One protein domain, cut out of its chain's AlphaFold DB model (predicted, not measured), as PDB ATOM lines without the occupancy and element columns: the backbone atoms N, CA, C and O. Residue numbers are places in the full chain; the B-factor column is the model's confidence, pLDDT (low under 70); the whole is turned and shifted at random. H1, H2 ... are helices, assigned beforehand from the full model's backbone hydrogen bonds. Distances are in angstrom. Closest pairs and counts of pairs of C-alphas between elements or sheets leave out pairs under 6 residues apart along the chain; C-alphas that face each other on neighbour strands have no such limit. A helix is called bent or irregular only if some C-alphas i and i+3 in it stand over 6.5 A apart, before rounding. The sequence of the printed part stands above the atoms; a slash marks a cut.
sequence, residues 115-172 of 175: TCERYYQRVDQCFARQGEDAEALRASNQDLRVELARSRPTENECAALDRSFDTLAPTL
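AT A GLANCE: This is residues 115 to 172 of the 175 residues of an uncharacterized protein of Kingella oralis ATCC 51147 (UniProt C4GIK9). Three helices make a flat, up-and-down group: the short H1 is in the middle, with the longest helix, H2, along one side of it and H3 along another. H1 and H2 form a helical hairpin, and the chain then folds back into H3, which runs the same way as H1. The printed part has 58 residues with three named helices, H1, H2 and H3 in that order, and no named strand; its class is all helix. It is compact, with a radius of gyration of the C-alphas of 11.5 A, and its C-alphas span 34 by 23 by 12 A.

IN THESE COORDINATES: H1 covers residues 115 to 127, 18.5 A from first to last C-alpha, and begins with C-alpha 115 at (86.057, 123.022, 126.173). H2 covers residues 131 to 151, 30.9 A long, with C-alpha 131 at (94.000, 141.019, 144.314). H2 is irregular: C-alphas 132 and 135 are 7.5 A apart. H3 covers residues 155 to 168, 20.3 A long, and ends with C-alpha 168 at (79.489, 132.183, 138.942).

HOW THE PARTS SIT: H1 and H2, the hairpin, touch at a shallow tilt of 16 degrees and run opposite ways. Their closest C-alphas, those of Phe 127 and Ala 134, are 5.2 A apart. H1 and H3 touch at a shallow tilt of 24 degrees and run the same way. Their closest C-alphas, those of Cys 116 and Cys 158, are 4.7 A apart. H2 and H3 are apart. Each O i to N i+4 pair is within hydrogen-bond range in H1, against 15 of 17 in H2 and 8 of 10 in H3.

THE WHOLE: The two C-alphas farthest apart, those of Glu 132 and Thr 154, are 34.1 A from each other. The printed part has no cut, and the links H1 to H2 and H2 to H3 are tight, with 3 residues each. The mean pLDDT of the printed part is 91.7, and no printed residue is under 70.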
ATOM      1  N   THR A 115      87.070 122.353 125.344       93.38
ATOM      2  CA  THR A 115      86.057 123.022 126.173       93.38
ATOM      3  C   THR A 115      86.475 123.097 127.647       93.38
ATOM      4  O   THR A 115      86.224 124.111 128.297       93.38
ATOM      5  N   CYS A 116      87.170 122.080 128.173       94.25
ATOM      6  CA  CYS A 116      87.753 122.137 129.516       94.25
ATOM      7  C   CYS A 116      88.917 123.138 129.570       94.25
ATOM      8  O   CYS A 116      88.979 123.947 130.492       94.25
ATOM      9  N   GLU A 117      89.810 123.133 128.576       93.44
ATOM     10  CA  GLU A 117      90.918 124.101 128.496       93.44
ATOM     11  C   GLU A 117      90.411 125.551 128.447       93.44
ATOM     12  O   GLU A 117      90.908 126.411 129.177       93.44
ATOM     13  N   ARG A 118      89.352 125.821 127.671       93.38
ATOM     14  CA  ARG A 118      88.684 127.131 127.641       93.38
ATOM     15  C   ARG A 118      88.149 127.534 129.016       93.38
ATOM     16  O   ARG A 118      88.355 128.677 129.418       93.38
ATOM     17  N   TYR A 119      87.496 126.622 129.739       94.75
ATOM     18  CA  TYR A 119      87.032 126.881 131.105       94.75
ATOM     19  C   TYR A 119      88.198 127.297 132.017       94.75
ATOM     20  O   TYR A 119      88.138 128.372 132.614       94.75
ATOM     21  N   TYR A 120      89.291 126.524 132.065       94.19
ATOM     22  CA  TYR A 120      90.439 126.853 132.918       94.19
ATOM     23  C   TYR A 120      91.074 128.196 132.540       94.19
ATOM     24  O   TYR A 120      91.303 129.020 133.417       94.19
ATOM     25  N   GLN A 121      91.243 128.498 131.249       93.25
ATOM     26  CA  GLN A 121      91.742 129.807 130.799       93.25
ATOM     27  C   GLN A 121      90.844 130.979 131.238       93.25
ATOM     28  O   GLN A 121      91.347 132.046 131.591       93.25
ATOM     29  N   ARG A 122      89.515 130.804 131.236       93.75
ATOM     30  CA  ARG A 122      88.563 131.830 131.700       93.75
ATOM     31  C   ARG A 122      88.616 132.023 133.216       93.75
ATOM     32  O   ARG A 122      88.545 133.160 133.684       93.75
ATOM     33  N   VAL A 123      88.749 130.936 133.977       94.00
ATOM     34  CA  VAL A 123      88.887 130.984 135.441       94.00
ATOM     35  C   VAL A 123      90.233 131.599 135.838       94.00
ATOM     36  O   VAL A 123      90.271 132.473 136.696       94.00
ATOM     37  N   ASP A 124      91.320 131.249 135.153       94.06
ATOM     38  CA  ASP A 124      92.658 131.818 135.342       94.06
ATOM     39  C   ASP A 124      92.687 133.345 135.106       94.06
ATOM     40  O   ASP A 124      93.218 134.102 135.925       94.06
ATOM     41  N   GLN A 125      92.031 133.824 134.038       92.69
ATOM     42  CA  GLN A 125      91.848 135.258 133.756       92.69
ATOM     43  C   GLN A 125      90.964 135.977 134.786       92.69
ATOM     44  O   GLN A 125      91.138 137.173 135.022       92.69
ATOM     45  N   CYS A 126      90.005 135.267 135.381       93.06
ATOM     46  CA  CYS A 126      89.172 135.768 136.469       93.06
ATOM     47  C   CYS A 126      89.988 135.907 137.761       93.06
ATOM     48  O   CYS A 126      90.005 136.976 138.371       93.06
ATOM     49  N   PHE A 127      90.728 134.864 138.136       93.12
ATOM     50  CA  PHE A 127      91.572 134.835 139.328       93.12
ATOM     51  C   PHE A 127      92.746 135.816 139.256       93.12
ATOM     52  O   PHE A 127      93.059 136.440 140.262       93.12
ATOM     53  N   ALA A 128      93.290 136.090 138.064       90.81
ATOM     54  CA  ALA A 128      94.271 137.163 137.841       90.81
ATOM     55  C   ALA A 128      93.816 138.557 138.322       90.81
ATOM     56  O   ALA A 128      94.644 139.450 138.487       90.81
ATOM     57  N   ARG A 129      92.507 138.773 138.512       88.94
ATOM     58  CA  ARG A 129      91.924 140.051 138.946       88.94
ATOM     59  C   ARG A 129      91.545 140.079 140.436       88.94
ATOM     60  O   ARG A 129      91.038 141.100 140.887       88.94
ATOM     61  N   GLN A 130      91.786 139.002 141.193       85.00
ATOM     62  CA  GLN A 130      91.320 138.827 142.584       85.00
ATOM     63  C   GLN A 130      92.251 139.414 143.668       85.00
ATOM     64  O   GLN A 130      92.127 139.073 144.840       85.00
ATOM     65  N   GLY A 131      93.166 140.325 143.322       85.38
ATOM     66  CA  GLY A 131      94.000 141.019 144.314       85.38
ATOM     67  C   GLY A 131      95.050 140.118 144.971       85.38
ATOM     68  O   GLY A 131      95.754 139.397 144.270       85.38
ATOM     69  N   GLU A 132      95.187 140.189 146.299       87.81
ATOM     70  CA  GLU A 132      96.254 139.503 147.055       87.81
ATOM     71  C   GLU A 132      96.202 137.969 146.920       87.81
ATOM     72  O   GLU A 132      97.245 137.335 146.795       87.81
ATOM     73  N   ASP A 133      95.007 137.376 146.834       87.69
ATOM     74  CA  ASP A 133      94.833 135.922 146.686       87.69
ATOM     75  C   ASP A 133      95.000 135.423 145.234       87.69
ATOM     76  O   ASP A 133      94.878 134.224 144.966       87.69
ATOM     77  N   ALA A 134      95.262 136.312 144.265       89.50
ATOM     78  CA  ALA A 134      95.260 135.975 142.839       89.50
ATOM     79  C   ALA A 134      96.247 134.852 142.474       89.50
ATOM     80  O   ALA A 134      95.905 133.975 141.680       89.50
ATOM     81  N   GLU A 135      97.453 134.847 143.046       90.25
ATOM     82  CA  GLU A 135      98.464 133.818 142.759       90.25
ATOM     83  C   GLU A 135      98.077 132.456 143.353       90.25
ATOM     84  O   GLU A 135      98.127 131.448 142.647       90.25
ATOM     85  N   ALA A 136      97.588 132.427 144.596       91.88
ATOM     86  CA  ALA A 136      97.117 131.206 145.253       91.88
ATOM     87  C   ALA A 136      95.899 130.593 144.534       91.88
ATOM     88  O   ALA A 136      95.834 129.380 144.317       91.88
ATOM     89  N   LEU A 137      94.956 131.432 144.091       92.56
ATOM     90  CA  LEU A 137      93.800 131.005 143.304       92.56
ATOM     91  C   LEU A 137      94.209 130.451 141.930       92.56
ATOM     92  O   LEU A 137      93.659 129.443 141.487       92.56
ATOM     93  N   ARG A 138      95.193 131.069 141.259       92.75
ATOM     94  CA  ARG A 138      95.740 130.576 139.982       92.75
ATOM     95  C   ARG A 138      96.483 129.248 140.145       92.75
ATOM     96  O   ARG A 138      96.270 128.356 139.330       92.75
ATOM     97  N   ALA A 139      97.280 129.084 141.203       90.69
ATOM     98  CA  ALA A 139      97.938 127.816 141.525       90.69
ATOM     99  C   ALA A 139      96.903 126.696 141.743       90.69
ATOM    100  O   ALA A 139      96.912 125.697 141.025       90.69
ATOM    101  N   SER A 140      95.912 126.933 142.612       92.19
ATOM    102  CA  SER A 140      94.805 125.995 142.846       92.19
ATOM    103  C   SER A 140      94.024 125.663 141.564       92.19
ATOM    104  O   SER A 140      93.574 124.531 141.379       92.19
ATOM    105  N   ASN A 141      93.888 126.616 140.636       93.81
ATOM    106  CA  ASN A 141      93.254 126.370 139.344       93.81
ATOM    107  C   ASN A 141      94.063 125.416 138.445       93.81
ATOM    108  O   ASN A 141      93.458 124.576 137.778       93.81
ATOM    109  N   GLN A 142      95.399 125.498 138.453       91.56
ATOM    110  CA  GLN A 142      96.251 124.545 137.732       91.56
ATOM    111  C   GLN A 142      96.230 123.156 138.382       91.56
ATOM    112  O   GLN A 142      96.108 122.165 137.661       91.56
ATOM    113  N   ASP A 143      96.236 123.060 139.714       92.12
ATOM    114  CA  ASP A 143      96.100 121.770 140.410       92.12
ATOM    115  C   ASP A 143      94.790 121.067 140.019       92.12
ATOM    116  O   ASP A 143      94.790 119.908 139.597       92.12
ATOM    117  N   LEU A 144      93.667 121.796 140.049       92.50
ATOM    118  CA  LEU A 144      92.358 121.285 139.621       92.50
ATOM    119  C   LEU A 144      92.333 120.867 138.141       92.50
ATOM    120  O   LEU A 144      91.673 119.885 137.793       92.50
ATOM    121  N   ARG A 145      93.076 121.563 137.269       93.31
ATOM    122  CA  ARG A 145      93.245 121.189 135.855       93.31
ATOM    123  C   ARG A 145      93.969 119.851 135.714       93.31
ATOM    124  O   ARG A 145      93.534 119.012 134.923       93.31
ATOM    125  N   VAL A 146      95.020 119.620 136.502       91.12
ATOM    126  CA  VAL A 146      95.743 118.340 136.530       91.12
ATOM    127  C   VAL A 146      94.860 117.221 137.094       91.12
ATOM    128  O   VAL A 146      94.806 116.149 136.489       91.12
ATOM    129  N   GLU A 147      94.120 117.449 138.185       91.56
ATOM    130  CA  GLU A 147      93.185 116.446 138.725       91.56
ATOM    131  C   GLU A 147      92.094 116.066 137.717       91.56
ATOM    132  O   GLU A 147      91.826 114.881 137.505       91.56
ATOM    133  N   LEU A 148      91.509 117.049 137.024       92.25
ATOM    134  CA  LEU A 148      90.515 116.771 135.992       92.25
ATOM    135  C   LEU A 148      91.127 115.977 134.825       92.25
ATOM    136  O   LEU A 148      90.520 115.033 134.331       92.25
ATOM    137  N   ALA A 149      92.356 116.282 134.406       90.81
ATOM    138  CA  ALA A 149      93.023 115.503 133.363       90.81
ATOM    139  C   ALA A 149      93.252 114.030 133.775       90.81
ATOM    140  O   ALA A 149      93.169 113.137 132.926       90.81
ATOM    141  N   ARG A 150      93.449 113.738 135.073       91.81
ATOM    142  CA  ARG A 150      93.511 112.350 135.584       91.81
ATOM    143  C   ARG A 150      92.169 111.631 135.477       91.81
ATOM    144  O   ARG A 150      92.162 110.444 135.151       91.81
ATOM    145  N   SER A 151      91.050 112.321 135.708       91.31
ATOM    146  CA  SER A 151      89.712 111.718 135.627       91.31
ATOM    147  C   SER A 151      89.214 111.487 134.194       91.31
ATOM    148  O   SER A 151      88.235 110.767 134.021       91.31
ATOM    149  N   ARG A 152      89.888 112.052 133.177       89.50
ATOM    150  CA  ARG A 152      89.560 111.917 131.739       89.50
ATOM    151  C   ARG A 152      88.103 112.311 131.421       89.50
ATOM    152  O   ARG A 152      87.316 111.451 131.018       89.50
ATOM    153  N   PRO A 153      87.727 113.590 131.612       92.19
ATOM    154  CA  PRO A 153      86.359 114.060 131.430       92.19
ATOM    155  C   PRO A 153      85.872 113.860 129.996       92.19
ATOM    156  O   PRO A 153      86.627 113.961 129.027       92.19
ATOM    157  N   THR A 154      84.570 113.653 129.866       93.19
ATOM    158  CA  THR A 154      83.869 113.707 128.586       93.19
ATOM    159  C   THR A 154      83.613 115.153 128.154       93.19
ATOM    160  O   THR A 154      83.502 116.065 128.976       93.19
ATOM    161  N   GLU A 155      83.417 115.365 126.851       92.12
ATOM    162  CA  GLU A 155      83.067 116.681 126.289       92.12
ATOM    163  C   GLU A 155      81.815 117.290 126.949       92.12
ATOM    164  O   GLU A 155      81.734 118.497 127.171       92.12
ATOM    165  N   ASN A 156      80.847 116.447 127.333       94.56
ATOM    166  CA  ASN A 156      79.624 116.876 128.014       94.56
ATOM    167  C   ASN A 156      79.885 117.393 129.436       94.56
ATOM    168  O   ASN A 156      79.226 118.341 129.864       94.56
ATOM    169  N   GLU A 157      80.835 116.795 130.160       94.44
ATOM    170  CA  GLU A 157      81.248 117.251 131.492       94.44
ATOM    171  C   GLU A 157      82.028 118.565 131.388       94.44
ATOM    172  O   GLU A 157      81.701 119.511 132.103       94.44
ATOM    173  N   CYS A 158      82.946 118.688 130.421       94.50
ATOM    174  CA  CYS A 158      83.604 119.960 130.104       94.50
ATOM    175  C   CYS A 158      82.591 121.064 129.763       94.50
ATOM    176  O   CYS A 158      82.658 122.167 130.301       94.50
ATOM    177  N   ALA A 159      81.603 120.766 128.916       94.50
ATOM    178  CA  ALA A 159      80.561 121.717 128.540       94.50
ATOM    179  C   ALA A 159      79.601 122.053 129.694       94.50
ATOM    180  O   ALA A 159      78.950 123.098 129.659       94.50
ATOM    181  N   ALA A 160      79.439 121.181 130.692       95.31
ATOM    182  CA  ALA A 160      78.698 121.496 131.915       95.31
ATOM    183  C   ALA A 160      79.524 122.392 132.853       95.31
ATOM    184  O   ALA A 160      78.985 123.349 133.409       95.31
ATOM    185  N   LEU A 161      80.827 122.124 132.968       94.44
ATOM    186  CA  LEU A 161      81.778 122.890 133.770       94.44
ATOM    187  C   LEU A 161      81.917 124.338 133.261       94.44
ATOM    188  O   LEU A 161      81.709 125.270 134.038       94.44
ATOM    189  N   ASP A 162      82.128 124.539 131.955       93.25
ATOM    190  CA  ASP A 162      82.216 125.870 131.320       93.25
ATOM    191  C   ASP A 162      80.940 126.710 131.552       93.25
ATOM    192  O   ASP A 162      81.008 127.858 131.994       93.25
ATOM    193  N   ARG A 163      79.755 126.099 131.397       93.44
ATOM    194  CA  ARG A 163      78.458 126.747 131.689       93.44
ATOM    195  C   ARG A 163      78.215 127.014 133.175       93.44
ATOM    196  O   ARG A 163      77.494 127.951 133.519       93.44
ATOM    197  N   SER A 164      78.782 126.208 134.075       91.50
ATOM    198  CA  SER A 164      78.694 126.480 135.515       91.50
ATOM    199  C   SER A 164      79.434 127.775 135.866       91.50
ATOM    200  O   SER A 164      78.928 128.586 136.646       91.50
ATOM    201  N   PHE A 165      80.563 128.038 135.197       92.31
ATOM    202  CA  PHE A 165      81.323 129.268 135.377       92.31
ATOM    203  C   PHE A 165      80.569 130.510 134.899       92.31
ATOM    204  O   PHE A 165      80.625 131.529 135.577       92.31
ATOM    205  N   ASP A 166      79.782 130.431 133.820       91.06
ATOM    206  CA  ASP A 166      78.946 131.555 133.352       91.06
ATOM    207  C   ASP A 166      77.976 132.070 134.429       91.06
ATOM    208  O   ASP A 166      77.653 133.259 134.478       91.06
ATOM    209  N   THR A 167      77.527 131.179 135.316       88.94
ATOM    210  CA  THR A 167      76.635 131.518 136.434       88.94
ATOM    211  C   THR A 167      77.401 132.154 137.599       88.94
ATOM    212  O   THR A 167      76.862 133.013 138.298       88.94
ATOM    213  N   LEU A 168      78.660 131.756 137.810       88.81
ATOM    214  CA  LEU A 168      79.489 132.183 138.942       88.81
ATOM    215  C   LEU A 168      80.320 133.436 138.645       88.81
ATOM    216  O   LEU A 168      80.435 134.299 139.514       88.81
ATOM    217  N   ALA A 169      80.854 133.590 137.431       89.88
ATOM    218  CA  ALA A 169      81.735 134.692 137.046       89.88
ATOM    219  C   ALA A 169      81.182 136.091 137.408       89.88
ATOM    220  O   ALA A 169      81.930 136.869 138.007       89.88
ATOM    221  N   PRO A 170      79.880 136.414 137.209       88.75
ATOM    222  CA  PRO A 170      79.323 137.699 137.635       88.75
ATOM    223  C   PRO A 170      79.369 137.928 139.153       88.75
ATOM    224  O   PRO A 170      79.488 139.074 139.581       88.75
ATOM    225  N   THR A 171      79.265 136.865 139.961       87.88
ATOM    226  CA  THR A 171      79.340 136.938 141.435       87.88
ATOM    227  C   THR A 171      80.774 137.085 141.937       87.88
ATOM    228  O   THR A 171      80.998 137.751 142.941       87.88
ATOM    229  N   LEU A 172      81.741 136.548 141.189       85.00
ATOM    230  CA  LEU A 172      83.179 136.687 141.436       85.00
ATOM    231  C   LEU A 172      83.753 138.022 140.917       85.00
ATOM    232  O   LEU A 172      84.958 138.236 140.991       85.00
TER     233      LEU A 172